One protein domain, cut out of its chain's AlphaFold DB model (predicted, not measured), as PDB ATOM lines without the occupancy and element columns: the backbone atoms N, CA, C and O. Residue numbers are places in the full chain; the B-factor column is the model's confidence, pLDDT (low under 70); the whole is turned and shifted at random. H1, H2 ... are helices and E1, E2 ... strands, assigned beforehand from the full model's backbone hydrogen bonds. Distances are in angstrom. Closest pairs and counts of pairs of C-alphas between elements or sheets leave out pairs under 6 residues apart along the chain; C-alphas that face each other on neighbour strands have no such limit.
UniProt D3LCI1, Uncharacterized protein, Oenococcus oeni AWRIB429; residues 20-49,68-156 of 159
ATOM      1  N   SER A  20      23.017  14.309 -20.810       76.69
ATOM      2  CA  SER A  20      22.446  15.573 -20.356       76.69
ATOM      3  C   SER A  20      20.939  15.636 -20.610       76.69
ATOM      4  O   SER A  20      20.194  16.080 -19.738       76.69
ATOM      5  N   ALA A  21      20.474  15.172 -21.772       76.38
ATOM      6  CA  ALA A  21      19.048  15.119 -22.089       76.38
ATOM      7  C   ALA A  21      18.310  14.095 -21.211       76.38
ATOM      8  O   ALA A  21      17.231  14.390 -20.698       76.38
ATOM      9  N   THR A  22      18.902  12.919 -20.991       79.69
ATOM     10  CA  THR A  22      18.355  11.888 -20.096       79.69
ATOM     11  C   THR A  22      18.258  12.397 -18.663       79.69
ATOM     12  O   THR A  22      17.190  12.312 -18.060       79.69
ATOM     13  N   ALA A  23      19.325  13.005 -18.138       82.50
ATOM     14  CA  ALA A  23      19.302  13.581 -16.797       82.50
ATOM     15  C   ALA A  23      18.234  14.676 -16.657       82.50
ATOM     16  O   ALA A  23      17.507  14.688 -15.668       82.50
ATOM     17  N   GLY A  24      18.074  15.543 -17.664       80.50
ATOM     18  CA  GLY A  24      17.009  16.549 -17.683       80.50
ATOM     19  C   GLY A  24      15.603  15.941 -17.606       80.50
ATOM     20  O   GLY A  24      14.774  16.409 -16.827       80.50
ATOM     21  N   LYS A  25      15.343  14.852 -18.344       83.69
ATOM     22  CA  LYS A  25      14.068  14.115 -18.260       83.69
ATOM     23  C   LYS A  25      13.841  13.520 -16.870       83.69
ATOM     24  O   LYS A  25      12.735  13.625 -16.349       83.69
ATOM     25  N   VAL A  26      14.877  12.941 -16.261       87.62
ATOM     26  CA  VAL A  26      14.799  12.370 -14.908       87.62
ATOM     27  C   VAL A  26      14.524  13.448 -13.864       87.62
ATOM     28  O   VAL A  26      13.672  13.247 -13.008       87.62
ATOM     29  N   TYR A  27      15.185  14.604 -13.945       89.50
ATOM     30  CA  TYR A  27      14.915  15.709 -13.021       89.50
ATOM     31  C   TYR A  27      13.468  16.186 -13.131       89.50
ATOM     32  O   TYR A  27      12.793  16.270 -12.112       89.50
ATOM     33  N   ASN A  28      12.961  16.391 -14.350       85.44
ATOM     34  CA  ASN A  28      11.562  16.775 -14.559       85.44
ATOM     35  C   ASN A  28      10.585  15.711 -14.039       85.44
ATOM     36  O   ASN A  28       9.575  16.044 -13.422       85.44
ATOM     37  N   TYR A  29      10.883  14.430 -14.260       87.69
ATOM     38  CA  TYR A  29      10.083  13.333 -13.721       87.69
ATOM     39  C   TYR A  29      10.040  13.371 -12.186       87.69
ATOM     40  O   TYR A  29       8.957  13.337 -11.606       87.69
ATOM     41  N   LEU A  30      11.196  13.490 -11.526       88.81
ATOM     42  CA  LEU A  30      11.303  13.478 -10.063       88.81
ATOM     43  C   LEU A  30      10.755  14.752  -9.401       88.81
ATOM     44  O   LEU A  30      10.262  14.688  -8.274       88.81
ATOM     45  N   GLU A  31      10.849  15.897 -10.075       88.44
ATOM     46  CA  GLU A  31      10.390  17.193  -9.567       88.44
ATOM     47  C   GLU A  31       8.881  17.385  -9.733       88.44
ATOM     48  O   GLU A  31       8.233  17.883  -8.816       88.44
ATOM     49  N   TYR A  32       8.312  16.948 -10.860       83.38
ATOM     50  CA  TYR A  32       6.901  17.184 -11.167       83.38
ATOM     51  C   TYR A  32       6.063  15.915 -11.069       83.38
ATOM     52  O   TYR A  32       5.142  15.848 -10.260       83.38
ATOM     53  N   TYR A  33       6.373  14.893 -11.869       84.25
ATOM     54  CA  TYR A  33       5.506  13.719 -11.995       84.25
ATOM     55  C   TYR A  33       5.480  12.873 -10.716       84.25
ATOM     56  O   TYR A  33       4.409  12.563 -10.200       84.25
ATOM     57  N   TYR A  34       6.645  12.535 -10.161       84.69
ATOM     58  CA  TYR A  34       6.744  11.771  -8.914       84.69
ATOM     59  C   TYR A  34       6.081  12.512  -7.741       84.69
ATOM     60  O   TYR A  34       5.333  11.907  -6.973       84.69
ATOM     61  N   GLN A  35       6.279  13.831  -7.632       85.75
ATOM     62  CA  GLN A  35       5.655  14.627  -6.567       85.75
ATOM     63  C   GLN A  35       4.133  14.726  -6.735       85.75
ATOM     64  O   GLN A  35       3.405  14.598  -5.752       85.75
ATOM     65  N   ASP A  36       3.636  14.878  -7.966       82.62
ATOM     66  CA  ASP A  36       2.199  14.845  -8.270       82.62
ATOM     67  C   ASP A  36       1.577  13.486  -7.915       82.62
ATOM     68  O   ASP A  36       0.532  13.434  -7.263       82.62
ATOM     69  N   ARG A  37       2.242  12.373  -8.256       80.88
ATOM     70  CA  ARG A  37       1.796  11.026  -7.867       80.88
ATOM     71  C   ARG A  37       1.699  10.877  -6.349       80.88
ATOM     72  O   ARG A  37       0.685  10.366  -5.870       80.88
ATOM     73  N   LYS A  38       2.680  11.376  -5.586       83.56
ATOM     74  CA  LYS A  38       2.613  11.400  -4.111       83.56
ATOM     75  C   LYS A  38       1.448  12.239  -3.599       83.56
ATOM     76  O   LYS A  38       0.733  11.797  -2.703       83.56
ATOM     77  N   GLY A  39       1.228  13.414  -4.188       79.56
ATOM     78  CA  GLY A  39       0.090  14.272  -3.861       79.56
ATOM     79  C   GLY A  39      -1.250  13.569  -4.093       79.56
ATOM     80  O   GLY A  39      -2.109  13.563  -3.214       79.56
ATOM     81  N   LYS A  40      -1.411  12.897  -5.238       74.44
ATOM     82  CA  LYS A  40      -2.609  12.104  -5.557       74.44
ATOM     83  C   LYS A  40      -2.819  10.952  -4.579       74.44
ATOM     84  O   LYS A  40      -3.942  10.752  -4.125       74.44
ATOM     85  N   LEU A  41      -1.758  10.224  -4.225       78.12
ATOM     86  CA  LEU A  41      -1.835   9.141  -3.245       78.12
ATOM     87  C   LEU A  41      -2.325   9.655  -1.883       78.12
ATOM     88  O   LEU A  41      -3.231   9.066  -1.299       78.12
ATOM     89  N   PHE A  42      -1.778  10.785  -1.425       74.62
ATOM     90  CA  PHE A  42      -2.176  11.427  -0.172       74.62
ATOM     91  C   PHE A  42      -3.655  11.841  -0.158       74.62
ATOM     92  O   PHE A  42      -4.320  11.711   0.863       74.62
ATOM     93  N   VAL A  43      -4.200  12.298  -1.292       70.56
ATOM     94  CA  VAL A  43      -5.627  12.649  -1.413       70.56
ATOM     95  C   VAL A  43      -6.529  11.409  -1.401       70.56
ATOM     96  O   VAL A  43      -7.632  11.454  -0.858       70.56
ATOM     97  N   LEU A  44      -6.079  10.295  -1.983       66.94
ATOM     98  CA  LEU A  44      -6.852   9.049  -2.062       66.94
ATOM     99  C   LEU A  44      -6.849   8.258  -0.741       66.94
ATOM    100  O   LEU A  44      -7.833   7.592  -0.419       66.94
ATOM    101  N   GLU A  45      -5.774   8.338   0.045       63.28
ATOM    102  CA  GLU A  45      -5.578   7.527   1.254       63.28
ATOM    103  C   GLU A  45      -6.688   7.683   2.326       63.28
ATOM    104  O   GLU A  45      -7.157   6.660   2.844       63.28
ATOM    105  N   PRO A  46      -7.199   8.893   2.643       58.09
ATOM    106  CA  PRO A  46      -8.310   9.062   3.582       58.09
ATOM    107  C   PRO A  46      -9.633   8.468   3.078       58.09
ATOM    108  O   PRO A  46     -10.398   7.923   3.873       58.09
ATOM    109  N   GLY A  47      -9.895   8.534   1.766       57.56
ATOM    110  CA  GLY A  47     -11.119   8.000   1.155       57.56
ATOM    111  C   GLY A  47     -11.207   6.472   1.214       57.56
ATOM    112  O   GLY A  47     -12.301   5.918   1.296       57.56
ATOM    113  N   LEU A  48     -10.054   5.796   1.245       56.69
ATOM    114  CA  LEU A  48      -9.946   4.336   1.279       56.69
ATOM    115  C   LEU A  48      -9.931   3.756   2.697       56.69
ATOM    116  O   LEU A  48     -10.512   2.700   2.933       56.69
ATOM    117  N   ARG A  49      -9.327   4.455   3.669       51.34
ATOM    118  CA  ARG A  49      -9.305   4.018   5.081       51.34
ATOM    119  C   ARG A  49     -10.697   3.984   5.733       51.34
ATOM    120  O   ARG A  49     -10.868   3.329   6.757       51.34
ATOM    121  N   GLU A  68     -14.037   1.582  -7.014       65.94
ATOM    122  CA  GLU A  68     -13.119   0.579  -7.574       65.94
ATOM    123  C   GLU A  68     -12.072   1.249  -8.473       65.94
ATOM    124  O   GLU A  68     -10.878   0.999  -8.330       65.94
ATOM    125  N   ASP A  69     -12.483   2.218  -9.290       67.38
ATOM    126  CA  ASP A  69     -11.582   3.015 -10.122       67.38
ATOM    127  C   ASP A  69     -10.648   3.902  -9.282       67.38
ATOM    128  O   ASP A  69      -9.531   4.218  -9.698       67.38
ATOM    129  N   ALA A  70     -11.087   4.367  -8.108       67.38
ATOM    130  CA  ALA A  70     -10.229   5.092  -7.169       67.38
ATOM    131  C   ALA A  70      -9.226   4.155  -6.474       67.38
ATOM    132  O   ALA A  70      -8.070   4.539  -6.294       67.38
ATOM    133  N   LEU A  71      -9.639   2.928  -6.139       70.88
ATOM    134  CA  LEU A  71      -8.775   1.874  -5.600       70.88
ATOM    135  C   LEU A  71      -7.698   1.454  -6.603       70.88
ATOM    136  O   LEU A  71      -6.527   1.396  -6.238       70.88
ATOM    137  N   ILE A  72      -8.066   1.221  -7.864       73.75
ATOM    138  CA  ILE A  72      -7.119   0.877  -8.934       73.75
ATOM    139  C   ILE A  72      -6.103   2.012  -9.111       73.75
ATOM    140  O   ILE A  72      -4.900   1.789  -8.998       73.75
ATOM    141  N   ARG A  73      -6.578   3.260  -9.242       72.06
ATOM    142  CA  ARG A  73      -5.699   4.440  -9.341       72.06
ATOM    143  C   ARG A  73      -4.778   4.608  -8.134       72.06
ATOM    144  O   ARG A  73      -3.644   5.058  -8.299       72.06
ATOM    145  N   TYR A  74      -5.249   4.267  -6.936       75.81
ATOM    146  CA  TYR A  74      -4.432   4.269  -5.724       75.81
ATOM    147  C   TYR A  74      -3.337   3.198  -5.780       75.81
ATOM    148  O   TYR A  74      -2.184   3.512  -5.497       75.81
ATOM    149  N   ILE A  75      -3.675   1.961  -6.159       77.75
ATOM    150  CA  ILE A  75      -2.717   0.849  -6.259       77.75
ATOM    151  C   ILE A  75      -1.635   1.172  -7.292       77.75
ATOM    152  O   ILE A  75      -0.451   1.023  -6.986       77.75
ATOM    153  N   ASP A  76      -2.017   1.678  -8.464       77.00
ATOM    154  CA  ASP A  76      -1.074   2.039  -9.526       77.00
ATOM    155  C   ASP A  76      -0.136   3.166  -9.085       77.00
ATOM    156  O   ASP A  76       1.087   3.036  -9.169       77.00
ATOM    157  N   ALA A  77      -0.691   4.251  -8.528       77.44
ATOM    158  CA  ALA A  77       0.111   5.367  -8.031       77.44
ATOM    159  C   ALA A  77       1.062   4.926  -6.910       77.44
ATOM    160  O   ALA A  77       2.228   5.321  -6.898       77.44
ATOM    161  N   ARG A  78       0.588   4.080  -5.988       83.00
ATOM    162  CA  ARG A  78       1.401   3.543  -4.895       83.00
ATOM    163  C   ARG A  78       2.542   2.681  -5.422       83.00
ATOM    164  O   ARG A  78       3.671   2.834  -4.970       83.00
ATOM    165  N   ARG A  79       2.265   1.812  -6.392       82.81
ATOM    166  CA  ARG A  79       3.265   0.938  -7.002       82.81
ATOM    167  C   ARG A  79       4.362   1.733  -7.709       82.81
ATOM    168  O   ARG A  79       5.536   1.439  -7.505       82.81
ATOM    169  N   GLU A  80       3.989   2.739  -8.500       81.44
ATOM    170  CA  GLU A  80       4.947   3.628  -9.174       81.44
ATOM    171  C   GLU A  80       5.835   4.372  -8.160       81.44
ATOM    172  O   GLU A  80       7.053   4.458  -8.343       81.44
ATOM    173  N   ILE A  81       5.245   4.873  -7.067       86.50
ATOM    174  CA  ILE A  81       5.984   5.537  -5.982       86.50
ATOM    175  C   ILE A  81       6.965   4.562  -5.330       86.50
ATOM    176  O   ILE A  81       8.151   4.869  -5.255       86.50
ATOM    177  N   GLU A  82       6.507   3.375  -4.929       87.00
ATOM    178  CA  GLU A  82       7.351   2.366  -4.278       87.00
ATOM    179  C   GLU A  82       8.518   1.921  -5.177       87.00
ATOM    180  O   GLU A  82       9.625   1.690  -4.692       87.00
ATOM    181  N   GLN A  83       8.306   1.808  -6.491       84.75
ATOM    182  CA  GLN A  83       9.380   1.504  -7.444       84.75
ATOM    183  C   GLN A  83      10.406   2.632  -7.536       84.75
ATOM    184  O   GLN A  83      11.611   2.375  -7.518       84.75
ATOM    185  N   CYS A  84       9.934   3.877  -7.614       87.81
ATOM    186  CA  CYS A  84      10.798   5.047  -7.645       87.81
ATOM    187  C   CYS A  84      11.632   5.162  -6.361       87.81
ATOM    188  O   CYS A  84      12.840   5.386  -6.433       87.81
ATOM    189  N   GLU A  85      11.011   4.970  -5.197       90.44
ATOM    190  CA  GLU A  85      11.676   5.039  -3.891       90.44
ATOM    191  C   GLU A  85      12.741   3.951  -3.754       90.44
ATOM    192  O   GLU A  85      13.897   4.276  -3.488       90.44
ATOM    193  N   LYS A  86      12.418   2.699  -4.109       88.19
ATOM    194  CA  LYS A  86      13.397   1.599  -4.127       88.19
ATOM    195  C   LYS A  86      14.597   1.891  -5.024       88.19
ATOM    196  O   LYS A  86      15.731   1.593  -4.647       88.19
ATOM    197  N   ALA A  87      14.370   2.463  -6.209       86.50
ATOM    198  CA  ALA A  87      15.456   2.835  -7.114       86.50
ATOM    199  C   ALA A  87      16.348   3.930  -6.502       86.50
ATOM    200  O   ALA A  87      17.574   3.823  -6.548       86.50
ATOM    201  N   LEU A  88      15.754   4.948  -5.875       91.50
ATOM    202  CA  LEU A  88      16.488   6.021  -5.195       91.50
ATOM    203  C   LEU A  88      17.233   5.523  -3.947       91.50
ATOM    204  O   LEU A  88      18.359   5.949  -3.693       91.50
ATOM    205  N   GLU A  89      16.650   4.601  -3.183       90.69
ATOM    206  CA  GLU A  89      17.310   3.953  -2.051       90.69
ATOM    207  C   GLU A  89      18.504   3.121  -2.485       90.69
ATOM    208  O   GLU A  89      19.580   3.265  -1.904       90.69
ATOM    209  N   TYR A  90      18.354   2.307  -3.526       88.06
ATOM    210  CA  TYR A  90      19.464   1.532  -4.058       88.06
ATOM    211  C   TYR A  90      20.607   2.442  -4.520       88.06
ATOM    212  O   TYR A  90      21.744   2.242  -4.099       88.06
ATOM    213  N   LEU A  91      20.310   3.489  -5.298       88.19
ATOM    214  CA  LEU A  91      21.322   4.459  -5.731       88.19
ATOM    215  C   LEU A  91      21.965   5.198  -4.555       88.19
ATOM    216  O   LEU A  91      23.138   5.548  -4.619       88.19
ATOM    217  N   SER A  92      21.245   5.407  -3.451       91.12
ATOM    218  CA  SER A  92      21.846   5.987  -2.246       91.12
ATOM    219  C   SER A  92      22.851   5.068  -1.549       91.12
ATOM    220  O   SER A  92      23.703   5.559  -0.815       91.12
ATOM    221  N   LEU A  93      22.767   3.755  -1.786       87.75
ATOM    222  CA  LEU A  93      23.694   2.760  -1.246       87.75
ATOM    223  C   LEU A  93      24.865   2.471  -2.192       87.75
ATOM    224  O   LEU A  93      25.952   2.145  -1.721       87.75
ATOM    225  N   THR A  94      24.648   2.552  -3.507       84.31
ATOM    226  CA  THR A  94      25.652   2.185  -4.519       84.31
ATOM    227  C   THR A  94      26.370   3.371  -5.150       84.31
ATOM    228  O   THR A  94      27.491   3.213  -5.627       84.31
ATOM    229  N   GLU A  95      25.756   4.553  -5.133       88.44
ATOM    230  CA  GLU A  95      26.284   5.778  -5.731       88.44
ATOM    231  C   GLU A  95      26.454   6.868  -4.657       88.44
ATOM    232  O   GLU A  95      27.077   6.649  -3.618       88.44
ATOM    233  N   TRP A  96      25.950   8.079  -4.910       91.00
ATOM    234  CA  TRP A  96      26.152   9.243  -4.048       91.00
ATOM    235  C   TRP A  96      24.918   9.644  -3.236       91.00
ATOM    236  O   TRP A  96      25.042  10.478  -2.339       91.00
ATOM    237  N   GLY A  97      23.739   9.104  -3.561       92.19
ATOM    238  CA  GLY A  97      22.474   9.438  -2.901       92.19
ATOM    239  C   GLY A  97      22.003  10.877  -3.110       92.19
ATOM    240  O   GLY A  97      21.162  11.361  -2.346       92.19
ATOM    241  N   ILE A  98      22.509  11.577  -4.132       96.38
ATOM    242  CA  ILE A  98      22.144  12.971  -4.402       96.38
ATOM    243  C   ILE A  98      20.656  13.067  -4.736       96.38
ATOM    244  O   ILE A  98      19.973  13.967  -4.243       96.38
ATOM    245  N   LEU A  99      20.142  12.149  -5.561       94.75
ATOM    246  CA  LEU A  99      18.745  12.190  -5.994       94.75
ATOM    247  C   LEU A  99      17.795  11.891  -4.832       94.75
ATOM    248  O   LEU A  99      16.781  12.572  -4.687       94.75
ATOM    249  N   LYS A 100      18.149  10.939  -3.962       94.56
ATOM    250  CA  LYS A 100      17.376  10.638  -2.750       94.56
ATOM    251  C   LYS A 100      17.275  11.862  -1.840       94.56
ATOM    252  O   LYS A 100      16.168  12.299  -1.528       94.56
ATOM    253  N   HIS A 101      18.409  12.462  -1.471       94.94
ATOM    254  CA  HIS A 101      18.410  13.651  -0.616       94.94
ATOM    255  C   HIS A 101      17.630  14.816  -1.248       94.94
ATOM    256  O   HIS A 101      16.874  15.512  -0.568       94.94
ATOM    257  N   ARG A 102      17.757  15.012  -2.567       94.81
ATOM    258  CA  ARG A 102      17.079  16.104  -3.275       94.81
ATOM    259  C   ARG A 102      15.560  15.916  -3.378       94.81
ATOM    260  O   ARG A 102      14.832  16.894  -3.200       94.81
ATOM    261  N   TYR A 103      15.088  14.712  -3.702       92.31
ATOM    262  CA  TYR A 103      13.697  14.484  -4.126       92.31
ATOM    263  C   TYR A 103      12.841  13.673  -3.142       92.31
ATOM    264  O   TYR A 103      11.618  13.807  -3.180       92.31
ATOM    265  N   MET A 104      13.442  12.877  -2.250       90.81
ATOM    266  CA  MET A 104      12.717  12.181  -1.172       90.81
ATOM    267  C   MET A 104      12.798  12.933   0.156       90.81
ATOM    268  O   MET A 104      11.808  13.000   0.879       90.81
ATOM    269  N   GLU A 105      13.954  13.524   0.464       91.44
ATOM    270  CA  GLU A 105      14.171  14.296   1.701       91.44
ATOM    271  C   GLU A 105      13.948  15.809   1.511       91.44
ATOM    272  O   GLU A 105      14.113  16.583   2.451       91.44
ATOM    273  N   TYR A 106      13.560  16.239   0.304       90.12
ATOM    274  CA  TYR A 106      13.235  17.632  -0.037       90.12
ATOM    275  C   TYR A 106      14.357  18.650   0.256       90.12
ATOM    276  O   TYR A 106      14.094  19.841   0.437       90.12
ATOM    277  N   MET A 107      15.622  18.216   0.270       93.69
ATOM    278  CA  MET A 107      16.763  19.111   0.483       93.69
ATOM    279  C   MET A 107      17.042  19.958  -0.761       93.69
ATOM    280  O   MET A 107      16.898  19.488  -1.886       93.69
ATOM    281  N   LYS A 108      17.518  21.197  -0.595       94.25
ATOM    282  CA  LYS A 108      18.004  22.001  -1.731       94.25
ATOM    283  C   LYS A 108      19.354  21.471  -2.211       94.25
ATOM    284  O   LYS A 108      20.150  20.994  -1.406       94.25
ATOM    285  N   ASP A 109      19.660  21.645  -3.498       95.25
ATOM    286  CA  ASP A 109      20.933  21.187  -4.084       95.25
ATOM    287  C   ASP A 109      22.159  21.712  -3.313       95.25
ATOM    288  O   ASP A 109      23.116  20.974  -3.095       95.25
ATOM    289  N   VAL A 110      22.107  22.959  -2.829       95.44
ATOM    290  CA  VAL A 110      23.172  23.552  -2.002       95.44
ATOM    291  C   VAL A 110      23.361  22.838  -0.663       95.44
ATOM    292  O   VAL A 110      24.494  22.659  -0.226       95.44
ATOM    293  N   ASP A 111      22.287  22.385  -0.021       96.38
ATOM    294  CA  ASP A 111      22.360  21.721   1.282       96.38
ATOM    295  C   ASP A 111      22.849  20.277   1.132       96.38
ATOM    296  O   ASP A 111      23.674  19.813   1.924       96.38
ATOM    297  N   VAL A 112      22.431  19.594   0.059       96.25
ATOM    298  CA  VAL A 112      22.991  18.287  -0.319       96.25
ATOM    299  C   VAL A 112      24.483  18.425  -0.622       96.25
ATOM    300  O   VAL A 112      25.301  17.685  -0.078       96.25
ATOM    301  N   ALA A 113      24.864  19.420  -1.427       96.06
ATOM    302  CA  ALA A 113      26.259  19.684  -1.754       96.06
ATOM    303  C   ALA A 113      27.101  19.984  -0.504       96.06
ATOM    304  O   ALA A 113      28.213  19.471  -0.391       96.06
ATOM    305  N   LYS A 114      26.577  20.755   0.462       95.31
ATOM    306  CA  LYS A 114      27.242  21.008   1.754       95.31
ATOM    307  C   LYS A 114      27.466  19.719   2.538       95.31
ATOM    308  O   LYS A 114      28.588  19.468   2.967       95.31
ATOM    309  N   ARG A 115      26.430  18.882   2.679       94.25
ATOM    310  CA  ARG A 115      26.514  17.585   3.378       94.25
ATOM    311  C   ARG A 115      27.587  16.678   2.776       94.25
ATOM    312  O   ARG A 115      28.272  15.963   3.498       94.25
ATOM    313  N   MET A 116      27.750  16.747   1.460       93.81
ATOM    314  CA  MET A 116      28.724  15.962   0.706       93.81
ATOM    315  C   MET A 116      30.096  16.628   0.560       93.81
ATOM    316  O   MET A 116      30.974  16.057  -0.082       93.81
ATOM    317  N   GLN A 117      30.284  17.834   1.106       95.38
ATOM    318  CA  GLN A 117      31.500  18.637   0.934       95.38
ATOM    319  C   GLN A 117      31.836  18.930  -0.547       95.38
ATOM    320  O   GLN A 117      32.994  19.073  -0.928       95.38
ATOM    321  N   LEU A 118      30.813  19.053  -1.399       96.06
ATOM    322  CA  LEU A 118      30.924  19.340  -2.835       96.06
ATOM    323  C   LEU A 118      30.480  20.771  -3.161       96.06
ATOM    324  O   LEU A 118      29.678  21.009  -4.066       96.06
ATOM    325  N   THR A 119      30.992  21.738  -2.406       96.06
ATOM    326  CA  THR A 119      30.670  23.159  -2.589       96.06
ATOM    327  C   THR A 119      31.878  23.965  -3.047       96.06
ATOM    328  O   THR A 119      33.019  23.512  -2.969       96.06
ATOM    329  N   THR A 120      31.615  25.150  -3.583       94.81
ATOM    330  CA  THR A 120      32.601  26.191  -3.868       94.81
ATOM    331  C   THR A 120      31.998  27.538  -3.492       94.81
ATOM    332  O   THR A 120      30.776  27.684  -3.470       94.81
ATOM    333  N   ASN A 121      32.843  28.526  -3.215       92.56
ATOM    334  CA  ASN A 121      32.387  29.906  -3.104       92.56
ATOM    335  C   ASN A 121      32.268  30.500  -4.503       92.56
ATOM    336  O   ASN A 121      33.174  30.342  -5.329       92.56
ATOM    337  N   ASP A 122      31.152  31.169  -4.755       87.12
ATOM    338  CA  ASP A 122      31.020  32.029  -5.911       87.12
ATOM    339  C   ASP A 122      31.929  33.253  -5.746       87.12
ATOM    340  O   ASP A 122      31.927  33.911  -4.702       87.12
ATOM    341  N   ARG A 123      32.738  33.534  -6.772       80.44
ATOM    342  CA  ARG A 123      33.789  34.563  -6.715       80.44
ATOM    343  C   ARG A 123      33.220  35.976  -6.658       80.44
ATOM    344  O   ARG A 123      33.904  36.874  -6.180       80.44
ATOM    345  N   GLU A 124      32.000  36.164  -7.148       83.06
ATOM    346  CA  GLU A 124      31.372  37.480  -7.275       83.06
ATOM    347  C   GLU A 124      30.478  37.813  -6.076       83.06
ATOM    348  O   GLU A 124      30.416  38.965  -5.654       83.06
ATOM    349  N   SER A 125      29.817  36.810  -5.491       80.56
ATOM    350  CA  SER A 125      28.802  37.017  -4.450       80.56
ATOM    351  C   SER A 125      29.172  36.491  -3.057       80.56
ATOM    352  O   SER A 125      28.409  36.700  -2.114       80.56
ATOM    353  N   ASN A 126      30.321  35.816  -2.889       82.88
ATOM    354  CA  ASN A 126      30.701  35.101  -1.655       82.88
ATOM    355  C   ASN A 126      29.643  34.083  -1.174       82.88
ATOM    356  O   ASN A 126      29.616  33.699  -0.003       82.88
ATOM    357  N   VAL A 127      28.761  33.627  -2.070       89.75
ATOM    358  CA  VAL A 127      27.729  32.633  -1.766       89.75
ATOM    359  C   VAL A 127      28.286  31.226  -1.966       89.75
ATOM    360  O   VAL A 127      28.959  30.936  -2.954       89.75
ATOM    361  N   ILE A 128      27.972  30.323  -1.037       92.00
ATOM    362  CA  ILE A 128      28.300  28.899  -1.160       92.00
ATOM    363  C   ILE A 128      27.356  28.262  -2.183       92.00
ATOM    364  O   ILE A 128      26.142  28.234  -1.974       92.00
ATOM    365  N   ILE A 129      27.917  27.695  -3.248       94.56
ATOM    366  CA  ILE A 129      27.181  27.016  -4.320       94.56
ATOM    367  C   ILE A 129      27.695  25.583  -4.528       94.56
ATOM    368  O   ILE A 129      28.834  25.275  -4.164       94.56
ATOM    369  N   PRO A 130      26.897  24.677  -5.122       96.50
ATOM    370  CA  PRO A 130      27.397  23.372  -5.543       96.50
ATOM    371  C   PRO A 130      28.506  23.502  -6.594       96.50
ATOM    372  O   PRO A 130      28.378  24.266  -7.553       96.50
ATOM    373  N   ASN A 131      29.589  22.739  -6.440       95.12
ATOM    374  CA  ASN A 131      30.705  22.757  -7.386       95.12
ATOM    375  C   ASN A 131      30.428  21.901  -8.641       95.12
ATOM    376  O   ASN A 131      29.429  21.187  -8.738       95.12
ATOM    377  N   GLN A 132      31.326  21.942  -9.630       95.31
ATOM    378  CA  GLN A 132      31.161  21.170 -10.871       95.31
ATOM    379  C   GLN A 132      31.091  19.652 -10.633       95.31
ATOM    380  O   GLN A 132      30.347  18.953 -11.323       95.31
ATOM    381  N   THR A 133      31.815  19.135  -9.637       95.94
ATOM    382  CA  THR A 133      31.792  17.712  -9.274       95.94
ATOM    383  C   THR A 133      30.417  17.278  -8.775       95.94
ATOM    384  O   THR A 133      29.968  16.192  -9.139       95.94
ATOM    385  N   TYR A 134      29.720  18.119  -8.005       97.00
ATOM    386  CA  TYR A 134      28.335  17.867  -7.604       97.00
ATOM    387  C   TYR A 134      27.430  17.676  -8.825       97.00
ATOM    388  O   TYR A 134      26.750  16.656  -8.938       97.00
ATOM    389  N   TRP A 135      27.468  18.612  -9.777       95.56
ATOM    390  CA  TRP A 135      26.624  18.556 -10.973       95.56
ATOM    391  C   TRP A 135      26.933  17.354 -11.863       95.56
ATOM    392  O   TRP A 135      26.014  16.734 -12.402       95.56
ATOM    393  N   TYR A 136      28.212  16.999 -11.990       94.94
ATOM    394  CA  TYR A 136      28.639  15.798 -12.700       94.94
ATOM    395  C   TYR A 136      28.079  14.527 -12.047       94.94
ATOM    396  O   TYR A 136      27.452  13.713 -12.727       94.94
ATOM    397  N   ARG A 137      28.237  14.380 -10.725       95.19
ATOM    398  CA  ARG A 137      27.739  13.217  -9.975       95.19
ATOM    399  C   ARG A 137      26.219  13.113 -10.034       95.19
ATOM    400  O   ARG A 137      25.706  12.059 -10.389       95.19
ATOM    401  N   LYS A 138      25.506  14.223  -9.820       95.19
ATOM    402  CA  LYS A 138      24.040  14.288  -9.938       95.19
ATOM    403  C   LYS A 138      23.564  13.824 -11.320       95.19
ATOM    404  O   LYS A 138      22.622  13.040 -11.420       95.19
ATOM    405  N   ARG A 139      24.244  14.261 -12.388       93.56
ATOM    406  CA  ARG A 139      23.933  13.854 -13.769       93.56
ATOM    407  C   ARG A 139      24.182  12.368 -13.995       93.56
ATOM    408  O   ARG A 139      23.360  11.710 -14.628       93.56
ATOM    409  N   LYS A 140      25.292  11.836 -13.491       92.00
ATOM    410  CA  LYS A 140      25.619  10.415 -13.634       92.00
ATOM    411  C   LYS A 140      24.624   9.533 -12.873       92.00
ATOM    412  O   LYS A 140      24.084   8.599 -13.456       92.00
ATOM    413  N   GLU A 141      24.280   9.910 -11.642       92.94
ATOM    414  CA  GLU A 141      23.255   9.234 -10.833       92.94
ATOM    415  C   GLU A 141      21.892   9.230 -11.537       92.94
ATOM    416  O   GLU A 141      21.208   8.213 -11.549       92.94
ATOM    417  N   ALA A 142      21.517  10.325 -12.208       90.06
ATOM    418  CA  ALA A 142      20.281  10.397 -12.990       90.06
ATOM    419  C   ALA A 142      20.275   9.455 -14.199       90.06
ATOM    420  O   ALA A 142      19.240   8.881 -14.531       90.06
ATOM    421  N   ASN A 143      21.419   9.252 -14.851       88.12
ATOM    422  CA  ASN A 143      21.516   8.280 -15.938       88.12
ATOM    423  C   ASN A 143      21.408   6.843 -15.415       88.12
ATOM    424  O   ASN A 143      20.703   6.033 -16.016       88.12
ATOM    425  N   HIS A 144      22.032   6.539 -14.274       89.56
ATOM    426  CA  HIS A 144      21.894   5.229 -13.630       89.56
ATOM    427  C   HIS A 144      20.451   4.996 -13.158       89.56
ATOM    428  O   HIS A 144      19.901   3.918 -13.379       89.56
ATOM    429  N   PHE A 145      19.791   6.025 -12.617       89.12
ATOM    430  CA  PHE A 145      18.364   5.986 -12.303       89.12
ATOM    431  C   PHE A 145      17.523   5.659 -13.535       89.12
ATOM    432  O   PHE A 145      16.692   4.764 -13.469       89.12
ATOM    433  N   ALA A 146      17.751   6.329 -14.668       85.31
ATOM    434  CA  ALA A 146      17.007   6.053 -15.896       85.31
ATOM    435  C   ALA A 146      17.185   4.603 -16.370       85.31
ATOM    436  O   ALA A 146      16.211   3.974 -16.771       85.31
ATOM    437  N   GLN A 147      18.402   4.058 -16.293       81.31
ATOM    438  CA  GLN A 147      18.671   2.659 -16.637       81.31
ATOM    439  C   GLN A 147      17.934   1.704 -15.695       81.31
ATOM    440  O   GLN A 147      17.240   0.798 -16.151       81.31
ATOM    441  N   MET A 148      18.021   1.936 -14.385       77.38
ATOM    442  CA  MET A 148      17.329   1.125 -13.389       77.38
ATOM    443  C   MET A 148      15.812   1.193 -13.527       77.38
ATOM    444  O   MET A 148      15.156   0.156 -13.494       77.38
ATOM    445  N   PHE A 149      15.262   2.394 -13.693       70.81
ATOM    446  CA  PHE A 149      13.829   2.637 -13.818       70.81
ATOM    447  C   PHE A 149      13.280   2.098 -15.141       70.81
ATOM    448  O   PHE A 149      12.183   1.559 -15.164       70.81
ATOM    449  N   ALA A 150      14.053   2.138 -16.232       63.94
ATOM    450  CA  ALA A 150      13.692   1.447 -17.468       63.94
ATOM    451  C   ALA A 150      13.672  -0.079 -17.272       63.94
ATOM    452  O   ALA A 150      12.715  -0.730 -17.678       63.94
ATOM    453  N   ILE A 151      14.669  -0.658 -16.592       51.66
ATOM    454  CA  ILE A 151      14.722  -2.106 -16.318       51.66
ATOM    455  C   ILE A 151      13.584  -2.544 -15.378       51.66
ATOM    456  O   ILE A 151      12.946  -3.564 -15.621       51.66
ATOM    457  N   THR A 152      13.271  -1.765 -14.340       50.03
ATOM    458  CA  THR A 152      12.171  -2.069 -13.400       50.03
ATOM    459  C   THR A 152      10.786  -1.717 -13.945       50.03
ATOM    460  O   THR A 152       9.824  -2.406 -13.612       50.03
ATOM    461  N   GLY A 153      10.677  -0.719 -14.824       43.34
ATOM    462  CA  GLY A 153       9.445  -0.349 -15.526       43.34
ATOM    463  C   GLY A 153       9.077  -1.303 -16.667       43.34
ATOM    464  O   GLY A 153       7.901  -1.442 -16.989       43.34
ATOM    465  N   THR A 154      10.051  -2.022 -17.239       36.38
ATOM    466  CA  THR A 154       9.805  -3.007 -18.312       36.38
ATOM    467  C   THR A 154       9.311  -4.358 -17.779       36.38
ATOM    468  O   THR A 154       8.626  -5.078 -18.495       36.38
ATOM    469  N   ILE A 155       9.552  -4.692 -16.504       34.50
ATOM    470  CA  ILE A 155       9.070  -5.958 -15.908       34.50
ATOM    471  C   ILE A 155       7.532  -5.983 -15.738       34.50
ATOM    472  O   ILE A 155       6.974  -7.011 -15.375       34.50
ATOM    473  N   LEU A 156       6.816  -4.893 -16.046       34.69
ATOM    474  CA  LEU A 156       5.350  -4.816 -15.922       34.69
ATOM    475  C   LEU A 156       4.607  -4.391 -17.188       34.69
ATOM    476  O   LEU A 156       3.403  -4.171 -17.131       34.69
TER     477      LEU A 156
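AT A GLANCE: This is residues 20 to 49 and 68 to 156 of the 159 residues of an uncharacterized protein of Oenococcus oeni AWRIB429 (UniProt D3LCI1). What shape is seen first? Three long helices, H1, H2 and H5, cross one another steeply round short H3; short H4 and a small hairpin, E1 and E2, make one end of the long axis, and H1 and H2 reach toward the other. What is it made of? The 119 printed residues hold, in order, H1 H2 H3 H4 E1 E2 H5, mostly helix, with one antiparallel sheet, E1 - E2. It is elongated, 58 by 29 by 25 A, and only just loose, close to compact, with a radius of gyration of the C-alphas of 16.5 A.

HOW THE PARTS SIT: What surrounds the sheet? E1, residues 119 to 121, and E2, residues 128 to 130, form an antiparallel hairpin, with N 120 and O 129 2.8 A apart, within hydrogen-bond range. The closest C-alphas of H4, residues 109 to 115, and E2 are those of Ala 113 and Pro 130, 5.4 A apart. H4 touches H3, residues 98 to 103, the closest C-alphas being those of Arg 102 and Asp 109, 6.4 A. How do the long helices meet? H2, residues 68 to 94, touches H5, residues 132 to 154, at a steep tilt of 46 degrees, with residues 83 to 91 alone; the closest C-alphas, of Ala 87 and Phe 145, are 6.7 A apart. H1, residues 20 to 49, touches H5 with residues 20 to 27 alone, closest at the C-alphas of Ala 23 and Ala 142, 5.1 A, and H2 with residues 34 to 48 alone, closest at those of Arg 37 and Ala 77, 5.9 A. Every O i to N i+4 pair is within hydrogen-bond range in H2, H3, H4 and H5, and 22 of 26 in H1.

IN THESE COORDINATES: How long are the long helices? From first to last C-alpha H1 is 42.3 A, H2 38.9 A and H5 33.1 A. Where are the anchors? C-alpha 20 is at (22.446, 15.573, -20.356) and C-alpha 154 at (9.805, -3.007, -18.312).

THE WHOLE: Is anything cut out? Residues 50 to 67 are not printed, and C-alphas 49 and 68 are 13.7 A apart. Where is confidence low? The pLDDT is under 70 at residues 44 to 49, 68 to 70 and 150 to 156.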